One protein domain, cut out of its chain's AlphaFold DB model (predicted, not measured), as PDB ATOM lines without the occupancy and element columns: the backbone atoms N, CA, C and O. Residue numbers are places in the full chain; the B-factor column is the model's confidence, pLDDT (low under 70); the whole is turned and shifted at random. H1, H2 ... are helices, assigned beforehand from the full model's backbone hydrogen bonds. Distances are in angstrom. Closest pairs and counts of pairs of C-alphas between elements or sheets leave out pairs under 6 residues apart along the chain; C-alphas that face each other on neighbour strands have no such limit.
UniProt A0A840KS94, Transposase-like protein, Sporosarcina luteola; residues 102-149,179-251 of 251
ATOM      1  N   ALA A 102      26.892 -12.258 -20.229       86.44
ATOM      2  CA  ALA A 102      26.595 -13.638 -20.602       86.44
ATOM      3  C   ALA A 102      25.807 -14.403 -19.521       86.44
ATOM      4  O   ALA A 102      24.952 -15.231 -19.840       86.44
ATOM      5  N   ALA A 103      26.064 -14.129 -18.237       87.69
ATOM      6  CA  ALA A 103      25.330 -14.760 -17.145       87.69
ATOM      7  C   ALA A 103      23.874 -14.269 -17.076       87.69
ATOM      8  O   ALA A 103      22.969 -15.066 -16.828       87.69
ATOM      9  N   VAL A 104      23.644 -12.978 -17.328       88.94
ATOM     10  CA  VAL A 104      22.299 -12.385 -17.364       88.94
ATOM     11  C   VAL A 104      21.507 -12.897 -18.570       88.94
ATOM     12  O   VAL A 104      20.337 -13.250 -18.417       88.94
ATOM     13  N   ASP A 105      22.138 -13.000 -19.740       89.56
ATOM     14  CA  ASP A 105      21.486 -13.500 -20.956       89.56
ATOM     15  C   ASP A 105      21.128 -14.984 -20.856       89.56
ATOM     16  O   ASP A 105      20.030 -15.378 -21.250       89.56
ATOM     17  N   LYS A 106      21.995 -15.799 -20.240       91.50
ATOM     18  CA  LYS A 106      21.698 -17.211 -19.971       91.50
ATOM     19  C   LYS A 106      20.488 -17.369 -19.046       91.50
ATOM     20  O   LYS A 106      19.556 -18.083 -19.386       91.50
ATOM     21  N   MET A 107      20.443 -16.630 -17.934       90.31
ATOM     22  CA  MET A 107      19.301 -16.682 -17.007       90.31
ATOM     23  C   MET A 107      17.995 -16.203 -17.648       90.31
ATOM     24  O   MET A 107      16.915 -16.676 -17.298       90.31
ATOM     25  N   LYS A 108      18.079 -15.268 -18.599       90.94
ATOM     26  CA  LYS A 108      16.919 -14.826 -19.372       90.94
ATOM     27  C   LYS A 108      16.460 -15.888 -20.373       90.94
ATOM     28  O   LYS A 108      15.255 -16.074 -20.525       90.94
ATOM     29  N   ALA A 109      17.391 -16.580 -21.031       90.88
ATOM     30  CA  ALA A 109      17.084 -17.717 -21.901       90.88
ATOM     31  C   ALA A 109      16.434 -18.871 -21.119       90.88
ATOM     32  O   ALA A 109      15.514 -19.508 -21.623       90.88
ATOM     33  N   ASP A 110      16.822 -19.045 -19.852       91.31
ATOM     34  CA  ASP A 110      16.201 -19.979 -18.902       91.31
ATOM     35  C   ASP A 110      14.812 -19.510 -18.401       91.31
ATOM     36  O   ASP A 110      14.200 -20.145 -17.542       91.31
ATOM     37  N   GLY A 111      14.291 -18.387 -18.913       92.75
ATOM     38  CA  GLY A 111      12.954 -17.875 -18.604       92.75
ATOM     39  C   GLY A 111      12.854 -17.045 -17.320       92.75
ATOM     40  O   GLY A 111      11.745 -16.719 -16.892       92.75
ATOM     41  N   MET A 112      13.973 -16.669 -16.687       91.88
ATOM     42  CA  MET A 112      13.921 -15.818 -15.496       91.88
ATOM     43  C   MET A 112      13.570 -14.372 -15.844       91.88
ATOM     44  O   MET A 112      14.104 -13.761 -16.772       91.88
ATOM     45  N   THR A 113      12.706 -13.777 -15.024       91.81
ATOM     46  CA  THR A 113      12.405 -12.348 -15.111       91.81
ATOM     47  C   THR A 113      13.577 -11.518 -14.590       91.81
ATOM     48  O   THR A 113      14.303 -11.929 -13.684       91.81
ATOM     49  N   TYR A 114      13.741 -10.297 -15.098       88.00
ATOM     50  CA  TYR A 114      14.817  -9.399 -14.658       88.00
ATOM     51  C   TYR A 114      14.810  -9.119 -13.148       88.00
ATOM     52  O   TYR A 114      15.869  -8.961 -12.547       88.00
ATOM     53  N   ALA A 115      13.635  -9.112 -12.514       89.81
ATOM     54  CA  ALA A 115      13.521  -8.979 -11.065       89.81
ATOM     55  C   ALA A 115      14.092 -10.203 -10.324       89.81
ATOM     56  O   ALA A 115      14.774 -10.050  -9.310       89.81
ATOM     57  N   ALA A 116      13.857 -11.412 -10.846       89.56
ATOM     58  CA  ALA A 116      14.420 -12.642 -10.300       89.56
ATOM     59  C   ALA A 116      15.944 -12.694 -10.484       89.56
ATOM     60  O   ALA A 116      16.660 -13.027  -9.542       89.56
ATOM     61  N   ILE A 117      16.442 -12.266 -11.648       91.38
ATOM     62  CA  ILE A 117      17.881 -12.166 -11.935       91.38
ATOM     63  C   ILE A 117      18.550 -11.162 -10.984       91.38
ATOM     64  O   ILE A 117      19.564 -11.470 -10.361       91.38
ATOM     65  N   ALA A 118      17.958  -9.980 -10.792       90.00
ATOM     66  CA  ALA A 118      18.486  -8.981  -9.863       90.00
ATOM     67  C   ALA A 118      18.563  -9.527  -8.426       90.00
ATOM     68  O   ALA A 118      19.585  -9.380  -7.751       90.00
ATOM     69  N   LYS A 119      17.522 -10.252  -7.993       90.31
ATOM     70  CA  LYS A 119      17.487 -10.922  -6.689       90.31
ATOM     71  C   LYS A 119      18.547 -12.020  -6.567       90.31
ATOM     72  O   LYS A 119      19.163 -12.126  -5.509       90.31
ATOM     73  N   HIS A 120      18.788 -12.788  -7.631       87.19
ATOM     74  CA  HIS A 120      19.825 -13.823  -7.682       87.19
ATOM     75  C   HIS A 120      21.226 -13.234  -7.453       87.19
ATOM     76  O   HIS A 120      22.008 -13.770  -6.672       87.19
ATOM     77  N   PHE A 121      21.516 -12.078  -8.056       85.56
ATOM     78  CA  PHE A 121      22.787 -11.368  -7.868       85.56
ATOM     79  C   PHE A 121      22.826 -10.455  -6.632       85.56
ATOM     80  O   PHE A 121      23.843  -9.816  -6.368       85.56
ATOM     81  N   GLY A 122      21.744 -10.384  -5.854       86.75
ATOM     82  CA  GLY A 122      21.671  -9.543  -4.660       86.75
ATOM     83  C   GLY A 122      21.732  -8.040  -4.948       86.75
ATOM     84  O   GLY A 122      22.136  -7.280  -4.068       86.75
ATOM     85  N   ILE A 123      21.338  -7.613  -6.150       88.56
ATOM     86  CA  ILE A 123      21.293  -6.206  -6.562       88.56
ATOM     87  C   ILE A 123      19.856  -5.740  -6.813       88.56
ATOM     88  O   ILE A 123      18.930  -6.538  -6.946       88.56
ATOM     89  N   SER A 124      19.660  -4.422  -6.883       90.38
ATOM     90  CA  SER A 124      18.361  -3.854  -7.247       90.38
ATOM     91  C   SER A 124      18.078  -4.029  -8.749       90.38
ATOM     92  O   SER A 124      19.000  -4.024  -9.570       90.38
ATOM     93  N   ALA A 125      16.802  -4.156  -9.126       84.62
ATOM     94  CA  ALA A 125      16.401  -4.234 -10.533       84.62
ATOM     95  C   ALA A 125      16.829  -2.997 -11.361       84.62
ATOM     96  O   ALA A 125      17.336  -3.197 -12.467       84.62
ATOM     97  N   PRO A 126      16.747  -1.751 -10.841       90.31
ATOM     98  CA  PRO A 126      17.320  -0.583 -11.518       90.31
ATOM     99  C   PRO A 126      18.829  -0.703 -11.773       90.31
ATOM    100  O   PRO A 126      19.305  -0.378 -12.857       90.31
ATOM    101  N   THR A 127      19.593  -1.235 -10.811       86.12
ATOM    102  CA  THR A 127      21.042  -1.447 -10.975       86.12
ATOM    103  C   THR A 127      21.350  -2.430 -12.106       86.12
ATOM    104  O   THR A 127      22.287  -2.205 -12.870       86.12
ATOM    105  N   LEU A 128      20.565  -3.504 -12.241       89.75
ATOM    106  CA  LEU A 128      20.720  -4.471 -13.333       89.75
ATOM    107  C   LEU A 128      20.379  -3.840 -14.693       89.75
ATOM    108  O   LEU A 128      21.087  -4.071 -15.672       89.75
ATOM    109  N   ALA A 129      19.326  -3.019 -14.747       87.12
ATOM    110  CA  ALA A 129      18.915  -2.316 -15.960       87.12
ATOM    111  C   ALA A 129      19.996  -1.342 -16.458       87.12
ATOM    112  O   ALA A 129      20.340  -1.370 -17.639       87.12
ATOM    113  N   ASN A 130      20.595  -0.562 -15.553       89.06
ATOM    114  CA  ASN A 130      21.683   0.359 -15.891       89.06
ATOM    115  C   ASN A 130      22.925  -0.380 -16.409       89.06
ATOM    116  O   ASN A 130      23.522   0.031 -17.399       89.06
ATOM    117  N   ARG A 131      23.302  -1.509 -15.789       88.81
ATOM    118  CA  ARG A 131      24.435  -2.321 -16.271       88.81
ATOM    119  C   ARG A 131      24.216  -2.823 -17.694       88.81
ATOM    120  O   ARG A 131      25.127  -2.752 -18.509       88.81
ATOM    121  N   ARG A 132      22.995  -3.257 -18.009       87.75
ATOM    122  CA  ARG A 132      22.636  -3.691 -19.360       87.75
ATOM    123  C   ARG A 132      22.739  -2.562 -20.382       87.75
ATOM    124  O   ARG A 132      23.252  -2.780 -21.472       87.75
ATOM    125  N   GLN A 133      22.257  -1.367 -20.039       87.12
ATOM    126  CA  GLN A 133      22.400  -0.201 -20.912       87.12
ATOM    127  C   GLN A 133      23.874   0.119 -21.178       87.12
ATOM    128  O   GLN A 133      24.234   0.406 -22.315       87.12
ATOM    129  N   ASN A 134      24.735  -0.006 -20.168       87.44
ATOM    130  CA  ASN A 134      26.169   0.209 -20.341       87.44
ATOM    131  C   ASN A 134      26.813  -0.825 -21.279       87.44
ATOM    132  O   ASN A 134      27.567  -0.424 -22.159       87.44
ATOM    133  N   TRP A 135      26.465  -2.113 -21.173       88.94
ATOM    134  CA  TRP A 135      26.948  -3.133 -22.118       88.94
ATOM    135  C   TRP A 135      26.481  -2.868 -23.560       88.94
ATOM    136  O   TRP A 135      27.247  -3.008 -24.512       88.94
ATOM    137  N   GLU A 136      25.238  -2.411 -23.737       84.81
ATOM    138  CA  GLU A 136      24.703  -2.004 -25.045       84.81
ATOM    139  C   GLU A 136      25.492  -0.820 -25.633       84.81
ATOM    140  O   GLU A 136      25.858  -0.821 -26.809       84.81
ATOM    141  N   LEU A 137      25.798   0.182 -24.804       85.62
ATOM    142  CA  LEU A 137      26.591   1.344 -25.200       85.62
ATOM    143  C   LEU A 137      28.029   0.957 -25.559       85.62
ATOM    144  O   LEU A 137      28.559   1.463 -26.549       85.62
ATOM    145  N   GLU A 138      28.644   0.042 -24.811       84.38
ATOM    146  CA  GLU A 138      29.971  -0.502 -25.125       84.38
ATOM    147  C   GLU A 138      29.983  -1.212 -26.484       84.38
ATOM    148  O   GLU A 138      30.874  -0.951 -27.294       84.38
ATOM    149  N   ARG A 139      28.953  -2.007 -26.815       83.88
ATOM    150  CA  ARG A 139      28.817  -2.596 -28.163       83.88
ATOM    151  C   ARG A 139      28.741  -1.540 -29.260       83.88
ATOM    152  O   ARG A 139      29.354  -1.698 -30.318       83.88
ATOM    153  N   VAL A 140      27.965  -0.481 -29.041       81.62
ATOM    154  CA  VAL A 140      27.811   0.602 -30.023       81.62
ATOM    155  C   VAL A 140      29.129   1.355 -30.216       81.62
ATOM    156  O   VAL A 140      29.488   1.659 -31.354       81.62
ATOM    157  N   ARG A 141      29.875   1.613 -29.134       85.19
ATOM    158  CA  ARG A 141      31.211   2.228 -29.195       85.19
ATOM    159  C   ARG A 141      32.196   1.346 -29.964       85.19
ATOM    160  O   ARG A 141      32.780   1.820 -30.934       85.19
ATOM    161  N   ALA A 142      32.264   0.053 -29.641       79.75
ATOM    162  CA  ALA A 142      33.138  -0.899 -30.328       79.75
ATOM    163  C   ALA A 142      32.840  -1.002 -31.837       79.75
ATOM    164  O   ALA A 142      33.756  -1.064 -32.654       79.75
ATOM    165  N   ARG A 143      31.561  -0.949 -32.242       78.19
ATOM    166  CA  ARG A 143      31.175  -0.926 -33.667       78.19
ATOM    167  C   ARG A 143      31.621   0.348 -34.387       78.19
ATOM    168  O   ARG A 143      32.022   0.274 -35.544       78.19
ATOM    169  N   ARG A 144      31.551   1.508 -33.726       75.44
ATOM    170  CA  ARG A 144      32.015   2.783 -34.303       75.44
ATOM    171  C   ARG A 144      33.531   2.816 -34.470       75.44
ATOM    172  O   ARG A 144      34.014   3.363 -35.455       75.44
ATOM    173  N   GLU A 145      34.265   2.227 -33.536       74.12
ATOM    174  CA  GLU A 145      35.724   2.121 -33.612       74.12
ATOM    175  C   GLU A 145      36.163   1.141 -34.704       74.12
ATOM    176  O   GLU A 145      37.021   1.483 -35.514       74.12
ATOM    177  N   ALA A 146      35.509  -0.020 -34.812       69.25
ATOM    178  CA  ALA A 146      35.763  -0.980 -35.889       69.25
ATOM    179  C   ALA A 146      35.385  -0.440 -37.283       69.25
ATOM    180  O   ALA A 146      36.007  -0.805 -38.275       69.25
ATOM    181  N   GLY A 147      34.390   0.449 -37.372       61.16
ATOM    182  CA  GLY A 147      34.025   1.131 -38.618       61.16
ATOM    183  C   GLY A 147      34.965   2.276 -39.013       61.16
ATOM    184  O   GLY A 147      34.947   2.699 -40.163       61.16
ATOM    185  N   LYS A 148      35.802   2.778 -38.095       57.28
ATOM    186  CA  LYS A 148      36.778   3.849 -38.372       57.28
ATOM    187  C   LYS A 148      38.096   3.343 -38.968       57.28
ATOM    188  O   LYS A 148      38.903   4.161 -39.402       57.28
ATOM    189  N   THR A 149      38.340   2.031 -38.995       52.47
ATOM    190  CA  THR A 149      39.617   1.446 -39.449       52.47
ATOM    191  C   THR A 149      39.620   0.963 -40.904       52.47
ATOM    192  O   THR A 149      40.651   0.484 -41.373       52.47
ATOM    193  N   THR A 179      42.178  27.858 -40.534       76.56
ATOM    194  CA  THR A 179      41.700  28.853 -39.565       76.56
ATOM    195  C   THR A 179      41.002  28.178 -38.386       76.56
ATOM    196  O   THR A 179      41.372  28.434 -37.245       76.56
ATOM    197  N   GLU A 180      40.116  27.214 -38.646       78.12
ATOM    198  CA  GLU A 180      39.461  26.413 -37.602       78.12
ATOM    199  C   GLU A 180      40.472  25.617 -36.748       78.12
ATOM    200  O   GLU A 180      40.351  25.551 -35.528       78.12
ATOM    201  N   ILE A 181      41.534  25.064 -37.348       78.00
ATOM    202  CA  ILE A 181      42.607  24.372 -36.610       78.00
ATOM    203  C   ILE A 181      43.389  25.335 -35.706       78.00
ATOM    204  O   ILE A 181      43.799  24.940 -34.612       78.00
ATOM    205  N   VAL A 182      43.639  26.571 -36.148       82.88
ATOM    206  CA  VAL A 182      44.315  27.589 -35.326       82.88
ATOM    207  C   VAL A 182      43.421  28.004 -34.158       82.88
ATOM    208  O   VAL A 182      43.885  27.976 -33.019       82.88
ATOM    209  N   GLU A 183      42.140  28.268 -34.414       83.00
ATOM    210  CA  GLU A 183      41.156  28.618 -33.381       83.00
ATOM    211  C   GLU A 183      40.989  27.497 -32.343       83.00
ATOM    212  O   GLU A 183      41.011  27.751 -31.138       83.00
ATOM    213  N   LEU A 184      40.919  26.234 -32.778       81.44
ATOM    214  CA  LEU A 184      40.835  25.079 -31.876       81.44
ATOM    215  C   LEU A 184      42.106  24.891 -31.035       81.44
ATOM    216  O   LEU A 184      42.025  24.503 -29.868       81.44
ATOM    217  N   LYS A 185      43.290  25.168 -31.595       85.44
ATOM    218  CA  LYS A 185      44.553  25.129 -30.837       85.44
ATOM    219  C   LYS A 185      44.611  26.226 -29.784       85.44
ATOM    220  O   LYS A 185      45.043  25.965 -28.665       85.44
ATOM    221  N   GLU A 186      44.172  27.429 -30.127       86.44
ATOM    222  CA  GLU A 186      44.150  28.559 -29.202       86.44
ATOM    223  C   GLU A 186      43.131  28.334 -28.076       86.44
ATOM    224  O   GLU A 186      43.464  28.513 -26.903       86.44
ATOM    225  N   ALA A 187      41.949  27.800 -28.399       82.00
ATOM    226  CA  ALA A 187      40.957  27.382 -27.412       82.00
ATOM    227  C   ALA A 187      41.480  26.275 -26.476       82.00
ATOM    228  O   ALA A 187      41.215  26.305 -25.273       82.00
ATOM    229  N   ASN A 188      42.252  25.311 -26.990       83.88
ATOM    230  CA  ASN A 188      42.880  24.283 -26.152       83.88
ATOM    231  C   ASN A 188      43.964  24.858 -25.232       83.88
ATOM    232  O   ASN A 188      44.003  24.502 -24.058       83.88
ATOM    233  N   ASN A 189      44.784  25.790 -25.718       87.88
ATOM    234  CA  ASN A 189      45.776  26.459 -24.874       87.88
ATOM    235  C   ASN A 189      45.108  27.251 -23.738       87.88
ATOM    236  O   ASN A 189      45.542  27.164 -22.592       87.88
ATOM    237  N   GLN A 190      44.012  27.962 -24.029       86.69
ATOM    238  CA  GLN A 190      43.226  28.669 -23.011       86.69
ATOM    239  C   GLN A 190      42.627  27.704 -21.979       86.69
ATOM    240  O   GLN A 190      42.643  27.985 -20.780       86.69
ATOM    241  N   LYS A 191      42.132  26.536 -22.413       81.88
ATOM    242  CA  LYS A 191      41.660  25.490 -21.491       81.88
ATOM    243  C   LYS A 191      42.778  24.991 -20.577       81.88
ATOM    244  O   LYS A 191      42.553  24.863 -19.376       81.88
ATOM    245  N   ASP A 192      43.974  24.754 -21.107       88.31
ATOM    246  CA  ASP A 192      45.119  24.298 -20.311       88.31
ATOM    247  C   ASP A 192      45.564  25.336 -19.270       88.31
ATOM    248  O   ASP A 192      45.949  24.974 -18.154       88.31
ATOM    249  N   GLU A 193      45.491  26.627 -19.598       89.19
ATOM    250  CA  GLU A 193      45.748  27.710 -18.644       89.19
ATOM    251  C   GLU A 193      44.714  27.724 -17.513       89.19
ATOM    252  O   GLU A 193      45.094  27.734 -16.339       89.19
ATOM    253  N   ILE A 194      43.426  27.603 -17.847       87.00
ATOM    254  CA  ILE A 194      42.342  27.518 -16.856       87.00
ATOM    255  C   ILE A 194      42.524  26.291 -15.953       87.00
ATOM    256  O   ILE A 194      42.370  26.389 -14.735       87.00
ATOM    257  N   ILE A 195      42.898  25.137 -16.515       85.56
ATOM    258  CA  ILE A 195      43.145  23.910 -15.744       85.56
ATOM    259  C   ILE A 195      44.300  24.115 -14.754       85.56
ATOM    260  O   ILE A 195      44.189  23.708 -13.594       85.56
ATOM    261  N   LYS A 196      45.390  24.771 -15.171       89.81
ATOM    262  CA  LYS A 196      46.526  25.081 -14.287       89.81
ATOM    263  C   LYS A 196      46.136  26.042 -13.166       89.81
ATOM    264  O   LYS A 196      46.522  25.823 -12.016       89.81
ATOM    265  N   GLU A 197      45.358  27.081 -13.466       89.94
ATOM    266  CA  GLU A 197      44.852  28.005 -12.445       89.94
ATOM    267  C   GLU A 197      43.944  27.292 -11.438       89.94
ATOM    268  O   GLU A 197      44.115  27.445 -10.227       89.94
ATOM    269  N   GLN A 198      43.035  26.439 -11.912       80.56
ATOM    270  CA  GLN A 198      42.160  25.650 -11.046       80.56
ATOM    271  C   GLN A 198      42.946  24.653 -10.183       80.56
ATOM    272  O   GLN A 198      42.657  24.514  -8.994       80.56
ATOM    273  N   GLN A 199      43.979  24.002 -10.726       88.25
ATOM    274  CA  GLN A 199      44.870  23.129  -9.952       88.25
ATOM    275  C   GLN A 199      45.572  23.890  -8.825       88.25
ATOM    276  O   GLN A 199      45.620  23.399  -7.695       88.25
ATOM    277  N   LYS A 200      46.031  25.117  -9.092       91.69
ATOM    278  CA  LYS A 200      46.646  25.982  -8.080       91.69
ATOM    279  C   LYS A 200      45.668  26.340  -6.955       91.69
ATOM    280  O   LYS A 200      46.044  26.291  -5.785       91.69
ATOM    281  N   ILE A 201      44.409  26.641  -7.282       90.06
ATOM    282  CA  ILE A 201      43.356  26.902  -6.284       90.06
ATOM    283  C   ILE A 201      43.096  25.653  -5.430       90.06
ATOM    284  O   ILE A 201      42.995  25.744  -4.207       90.06
ATOM    285  N   ILE A 202      43.043  24.467  -6.042       86.81
ATOM    286  CA  ILE A 202      42.852  23.204  -5.314       86.81
ATOM    287  C   ILE A 202      43.998  22.957  -4.328       86.81
ATOM    288  O   ILE A 202      43.758  22.514  -3.204       86.81
ATOM    289  N   GLU A 203      45.242  23.222  -4.724       90.69
ATOM    290  CA  GLU A 203      46.400  23.098  -3.834       90.69
ATOM    291  C   GLU A 203      46.340  24.087  -2.666       90.69
ATOM    292  O   GLU A 203      46.584  23.688  -1.524       90.69
ATOM    293  N   GLN A 204      45.933  25.335  -2.916       91.06
ATOM    294  CA  GLN A 204      45.719  26.335  -1.866       91.06
ATOM    295  C   GLN A 204      44.640  25.892  -0.870       91.06
ATOM    296  O   GLN A 204      44.892  25.867   0.333       91.06
ATOM    297  N   LEU A 205      43.479  25.442  -1.354       85.56
ATOM    298  CA  LEU A 205      42.389  24.957  -0.499       85.56
ATOM    299  C   LEU A 205      42.788  23.714   0.309       85.56
ATOM    300  O   LEU A 205      42.397  23.568   1.470       85.56
ATOM    301  N   LYS A 206      43.590  22.811  -0.270       87.06
ATOM    302  CA  LYS A 206      44.150  21.663   0.460       87.06
ATOM    303  C   LYS A 206      45.075  22.124   1.586       87.06
ATOM    304  O   LYS A 206      44.943  21.626   2.701       87.06
ATOM    305  N   ALA A 207      45.962  23.079   1.313       89.25
ATOM    306  CA  ALA A 207      46.871  23.627   2.314       89.25
ATOM    307  C   ALA A 207      46.112  24.335   3.452       89.25
ATOM    308  O   ALA A 207      46.418  24.118   4.627       89.25
ATOM    309  N   GLU A 208      45.082  25.122   3.129       87.50
ATOM    310  CA  GLU A 208      44.223  25.773   4.122       87.50
ATOM    311  C   GLU A 208      43.491  24.758   4.995       87.50
ATOM    312  O   GLU A 208      43.571  24.842   6.224       87.50
ATOM    313  N   ARG A 209      42.853  23.752   4.386       86.06
ATOM    314  CA  ARG A 209      42.198  22.654   5.106       86.06
ATOM    315  C   ARG A 209      43.167  21.955   6.059       86.06
ATOM    316  O   ARG A 209      42.810  21.703   7.209       86.06
ATOM    317  N   ASP A 210      44.381  21.652   5.611       85.94
ATOM    318  CA  ASP A 210      45.378  20.962   6.433       85.94
ATOM    319  C   ASP A 210      45.881  21.867   7.579       85.94
ATOM    320  O   ASP A 210      46.128  21.389   8.689       85.94
ATOM    321  N   SER A 211      45.949  23.186   7.363       83.88
ATOM    322  CA  SER A 211      46.246  24.171   8.416       83.88
ATOM    323  C   SER A 211      45.131  24.273   9.466       83.88
ATOM    324  O   SER A 211      45.411  24.362  10.664       83.88
ATOM    325  N   LEU A 212      43.863  24.230   9.038       77.75
ATOM    326  CA  LEU A 212      42.695  24.220   9.920       77.75
ATOM    327  C   LEU A 212      42.618  22.906  10.696       77.75
ATOM    328  O   LEU A 212      42.242  22.888  11.865       77.75
ATOM    329  N   PHE A 213      43.022  21.800  10.067       73.69
ATOM    330  CA  PHE A 213      43.125  20.510  10.733       73.69
ATOM    331  C   PHE A 213      44.125  20.551  11.890       73.69
ATOM    332  O   PHE A 213      43.758  20.178  13.000       73.69
ATOM    333  N   LYS A 214      45.336  21.077  11.657       79.69
ATOM    334  CA  LYS A 214      46.363  21.234  12.701       79.69
ATOM    335  C   LYS A 214      45.910  22.159  13.837       79.69
ATOM    336  O   LYS A 214      46.039  21.795  15.002       79.69
ATOM    337  N   ARG A 215      45.286  23.300  13.515       70.06
ATOM    338  CA  ARG A 215      44.719  24.214  14.529       70.06
ATOM    339  C   ARG A 215      43.611  23.564  15.365       70.06
ATOM    340  O   ARG A 215      43.555  23.766  16.573       70.06
ATOM    341  N   GLY A 216      42.757  22.753  14.741       63.59
ATOM    342  CA  GLY A 216      41.685  22.032  15.433       63.59
ATOM    343  C   GLY A 216      42.161  20.893  16.333       63.59
ATOM    344  O   GLY A 216      41.451  20.527  17.263       63.59
ATOM    345  N   THR A 217      43.345  20.330  16.078       63.03
ATOM    346  CA  THR A 217      43.945  19.312  16.954       63.03
ATOM    347  C   THR A 217      44.651  19.899  18.178       63.03
ATOM    348  O   THR A 217      44.835  19.181  19.155       63.03
ATOM    349  N   GLU A 218      45.019  21.184  18.152       60.19
ATOM    350  CA  GLU A 218      45.732  21.861  19.249       60.19
ATOM    351  C   GLU A 218      44.789  22.538  20.261       60.19
ATOM    352  O   GLU A 218      45.124  22.618  21.441       60.19
ATOM    353  N   ASN A 219      43.581  22.951  19.853       54.06
ATOM    354  CA  ASN A 219      42.602  23.600  20.734       54.06
ATOM    355  C   ASN A 219      41.326  22.751  20.874       54.06
ATOM    356  O   ASN A 219      40.429  22.804  20.032       54.06
ATOM    357  N   GLY A 220      41.246  21.983  21.965       54.78
ATOM    358  CA  GLY A 220      40.250  20.934  22.230       54.78
ATOM    359  C   GLY A 220      38.767  21.325  22.348       54.78
ATOM    360  O   GLY A 220      37.990  20.471  22.752       54.78
ATOM    361  N   ASP A 221      38.359  22.543  21.974       54.84
ATOM    362  CA  ASP A 221      36.963  23.020  22.087       54.84
ATOM    363  C   ASP A 221      36.366  23.619  20.788       54.84
ATOM    364  O   ASP A 221      35.214  24.044  20.768       54.84
ATOM    365  N   TRP A 222      37.080  23.595  19.650       54.66
ATOM    366  CA  TRP A 222      36.612  24.185  18.370       54.66
ATOM    367  C   TRP A 222      35.945  23.189  17.403       54.66
ATOM    368  O   TRP A 222      35.744  23.481  16.221       54.66
ATOM    369  N   GLN A 223      35.600  21.985  17.868       56.09
ATOM    370  CA  GLN A 223      35.154  20.893  16.991       56.09
ATOM    371  C   GLN A 223      33.875  21.200  16.198       56.09
ATOM    372  O   GLN A 223      33.673  20.604  15.141       56.09
ATOM    373  N   LYS A 224      33.023  22.121  16.668       58.00
ATOM    374  CA  LYS A 224      31.751  22.442  16.008       58.00
ATOM    375  C   LYS A 224      31.925  23.415  14.835       58.00
ATOM    376  O   LYS A 224      31.478  23.104  13.737       58.00
ATOM    377  N   GLU A 225      32.664  24.507  15.024       59.06
ATOM    378  CA  GLU A 225      32.954  25.492  13.964       59.06
ATOM    379  C   GLU A 225      33.840  24.907  12.859       59.06
ATOM    380  O   GLU A 225      33.541  25.040  11.674       59.06
ATOM    381  N   ILE A 226      34.854  24.121  13.232       63.78
ATOM    382  CA  ILE A 226      35.724  23.447  12.262       63.78
ATOM    383  C   ILE A 226      34.953  22.384  11.459       63.78
ATOM    384  O   ILE A 226      35.295  22.110  10.309       63.78
ATOM    385  N   LYS A 227      33.902  21.767  12.021       68.38
ATOM    386  CA  LYS A 227      33.064  20.788  11.303       68.38
ATOM    387  C   LYS A 227      32.208  21.460  10.231       68.38
ATOM    388  O   LYS A 227      32.086  20.900   9.140       68.38
ATOM    389  N   ASP A 228      31.672  22.644  10.506       70.81
ATOM    390  CA  ASP A 228      30.855  23.390   9.547       70.81
ATOM    391  C   ASP A 228      31.710  24.018   8.435       70.81
ATOM    392  O   ASP A 228      31.369  23.881   7.258       70.81
ATOM    393  N   GLU A 229      32.890  24.558   8.757       75.75
ATOM    394  CA  GLU A 229      33.857  25.018   7.746       75.75
ATOM    395  C   GLU A 229      34.374  23.865   6.870       75.75
ATOM    396  O   GLU A 229      34.461  23.992   5.646       75.75
ATOM    397  N   ARG A 230      34.646  22.689   7.456       75.06
ATOM    398  CA  ARG A 230      35.025  21.484   6.693       75.06
ATOM    399  C   ARG A 230      33.910  21.005   5.771       75.06
ATOM    400  O   ARG A 230      34.199  20.570   4.658       75.06
ATOM    401  N   ARG A 231      32.650  21.070   6.215       75.56
ATOM    402  CA  ARG A 231      31.489  20.735   5.376       75.56
ATOM    403  C   ARG A 231      31.364  21.703   4.207       75.56
ATOM    404  O   ARG A 231      31.179  21.251   3.081       75.56
ATOM    405  N   LEU A 232      31.528  23.002   4.451       85.19
ATOM    406  CA  LEU A 232      31.479  24.016   3.400       85.19
ATOM    407  C   LEU A 232      32.592  23.805   2.361       85.19
ATOM    408  O   LEU A 232      32.320  23.777   1.163       85.19
ATOM    409  N   LEU A 233      33.828  23.570   2.810       83.25
ATOM    410  CA  LEU A 233      34.962  23.287   1.926       83.25
ATOM    411  C   LEU A 233      34.773  21.994   1.120       83.25
ATOM    412  O   LEU A 233      35.128  21.952  -0.056       83.25
ATOM    413  N   ALA A 234      34.184  20.950   1.713       84.38
ATOM    414  CA  ALA A 234      33.873  19.711   1.001       84.38
ATOM    415  C   ALA A 234      32.845  19.935  -0.120       84.38
ATOM    416  O   ALA A 234      33.051  19.457  -1.233       84.38
ATOM    417  N   ILE A 235      31.792  20.719   0.143       87.88
ATOM    418  CA  ILE A 235      30.778  21.080  -0.859       87.88
ATOM    419  C   ILE A 235      31.405  21.883  -2.006       87.88
ATOM    420  O   ILE A 235      31.111  21.628  -3.173       87.88
ATOM    421  N   LEU A 236      32.288  22.838  -1.695       87.38
ATOM    422  CA  LEU A 236      32.973  23.641  -2.712       87.38
ATOM    423  C   LEU A 236      33.905  22.788  -3.585       87.38
ATOM    424  O   LEU A 236      33.902  22.937  -4.804       87.38
ATOM    425  N   LEU A 237      34.645  21.846  -2.990       86.25
ATOM    426  CA  LEU A 237      35.492  20.904  -3.731       86.25
ATOM    427  C   LEU A 237      34.676  19.961  -4.626       86.25
ATOM    428  O   LEU A 237      35.072  19.682  -5.758       86.25
ATOM    429  N   GLU A 238      33.538  19.469  -4.142       87.31
ATOM    430  CA  GLU A 238      32.656  18.593  -4.918       87.31
ATOM    431  C   GLU A 238      32.029  19.342  -6.102       87.31
ATOM    432  O   GLU A 238      32.019  18.846  -7.228       87.31
ATOM    433  N   ARG A 239      31.612  20.594  -5.891       89.69
ATOM    434  CA  ARG A 239      31.105  21.452  -6.966       89.69
ATOM    435  C   ARG A 239      32.158  21.705  -8.045       89.69
ATOM    436  O   ARG A 239      31.851  21.587  -9.230       89.69
ATOM    437  N   GLU A 240      33.392  22.012  -7.654       84.56
ATOM    438  CA  GLU A 240      34.434  22.335  -8.632       84.56
ATOM    439  C   GLU A 240      34.952  21.091  -9.365       84.56
ATOM    440  O   GLU A 240      35.260  21.150 -10.553       84.56
ATOM    441  N   THR A 241      34.954  19.924  -8.713       81.88
ATOM    442  CA  THR A 241      35.264  18.654  -9.391       81.88
ATOM    443  C   THR A 241      34.194  18.245 -10.402       81.88
ATOM    444  O   THR A 241      34.544  17.720 -11.459       81.88
ATOM    445  N   VAL A 242      32.912  18.503 -10.126       84.12
ATOM    446  CA  VAL A 242      31.832  18.319 -11.113       84.12
ATOM    447  C   VAL A 242      32.019  19.268 -12.295       84.12
ATOM    448  O   VAL A 242      32.012  18.815 -13.436       84.12
ATOM    449  N   ARG A 243      32.300  20.549 -12.037       84.19
ATOM    450  CA  ARG A 243      32.548  21.541 -13.092       84.19
ATOM    451  C   ARG A 243      33.718  21.157 -14.005       84.19
ATOM    452  O   ARG A 243      33.623  21.302 -15.219       84.19
ATOM    453  N   ILE A 244      34.814  20.638 -13.442       77.31
ATOM    454  CA  ILE A 244      35.960  20.149 -14.227       77.31
ATOM    455  C   ILE A 244      35.560  18.944 -15.085       77.31
ATOM    456  O   ILE A 244      35.929  18.885 -16.253       77.31
ATOM    457  N   LYS A 245      34.787  17.993 -14.540       78.62
ATOM    458  CA  LYS A 245      34.305  16.839 -15.318       78.62
ATOM    459  C   LYS A 245      33.443  17.265 -16.500       78.62
ATOM    460  O   LYS A 245      33.654  16.766 -17.598       78.62
ATOM    461  N   GLU A 246      32.537  18.215 -16.298       81.38
ATOM    462  CA  GLU A 246      31.695  18.753 -17.372       81.38
ATOM    463  C   GLU A 246      32.533  19.415 -18.477       81.38
ATOM    464  O   GLU A 246      32.261  19.219 -19.657       81.38
ATOM    465  N   LEU A 247      33.600  20.136 -18.123       72.56
ATOM    466  CA  LEU A 247      34.507  20.740 -19.107       72.56
ATOM    467  C   LEU A 247      35.347  19.709 -19.881       72.56
ATOM    468  O   LEU A 247      35.702  19.968 -21.031       72.56
ATOM    469  N   VAL A 248      35.655  18.560 -19.271       72.38
ATOM    470  CA  VAL A 248      36.397  17.454 -19.904       72.38
ATOM    471  C   VAL A 248      35.491  16.586 -20.786       72.38
ATOM    472  O   VAL A 248      35.952  16.086 -21.803       72.38
ATOM    473  N   GLU A 249      34.216  16.406 -20.431       67.38
ATOM    474  CA  GLU A 249      33.265  15.577 -21.194       67.38
ATOM    475  C   GLU A 249      32.610  16.313 -22.377       67.38
ATOM    476  O   GLU A 249      32.087  15.667 -23.285       67.38
ATOM    477  N   VAL A 250      32.625  17.651 -22.375       56.19
ATOM    478  CA  VAL A 250      32.063  18.500 -23.446       56.19
ATOM    479  C   VAL A 250      33.120  18.904 -24.498       56.19
ATOM    480  O   VAL A 250      32.771  19.504 -25.514       56.19
ATOM    481  N   GLY A 251      34.403  18.573 -24.289       44.88
ATOM    482  CA  GLY A 251      35.494  18.753 -25.264       44.88
ATOM    483  C   GLY A 251      35.776  17.498 -26.078       44.88
ATOM    484  O   GLY A 251      36.105  17.662 -27.273       44.88
TER     485      GLY A 251
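Overview. This is residues 102 to 149 and 179 to 251 of the 251 residues of the protein "Transposase-like protein" of Sporosarcina luteola (UniProt A0A840KS94). Two separate lobes make up this model: a long helical hairpin of H4 and H5, and a small head of H1 and H2 from which the long helix H3 runs out as an arm, where residues 133 to 149, of which 133 to 147 belong to H3, stick out free. The lobes have no helix-to-helix contact with each other. The printed part has 121 residues with five named helices, H1 to H5 in chain order, and no named strand; its class is all helix. It is extended, with a radius of gyration of the C-alphas of 24.1 A, and flat, spanning 64 by 56 by 16 A.

Arrangement. Start at H1, residues 102 to 109, which touches H2, residues 114 to 120, closest at the C-alphas of Met 107 and Ile 117, 6.9 A apart; they run opposite ways at a steep tilt of 58 degrees. H2 touches H3, residues 125 to 147, through residues 125 to 128 of H3 alone, closest at the C-alphas of Ala 118 and Ala 125, 5.2 A; they are about perpendicular at 72 degrees, only just. Past the cut, H4, residues 179 to 218, and H5, residues 223 to 249, form a helical hairpin, opposite ways at a shallow tilt of 15 degrees. H4 touches H5 with residues 202 to 216 alone, closest at the C-alphas of Gly 216 and Gln 223, 6.8 A. H3 is apart from H4 and H5. In each of H1 to H5 every O i to N i+4 pair is within hydrogen-bond range.

Along the chain. Find C-alpha 102 at (26.595, -13.638, -20.602), where H1 begins. H3 is 33.6 A long, H4 59.4 A from C-alpha 179 at (41.700, 28.853, -39.565), and H5 38.6 A to C-alpha 249 at (33.265, 15.577, -21.194).

Size, cuts and confidence. The C-alphas farthest apart, of Thr 149 and Asp 221, are 65.3 A apart. Residues 150 to 178 are not printed; C-alphas 149 and 179 stand 27.5 A apart across this cut. The links printed whole are tight. Confidence is under 70 at residues 146 to 149, 216 to 227 and 249 to 251.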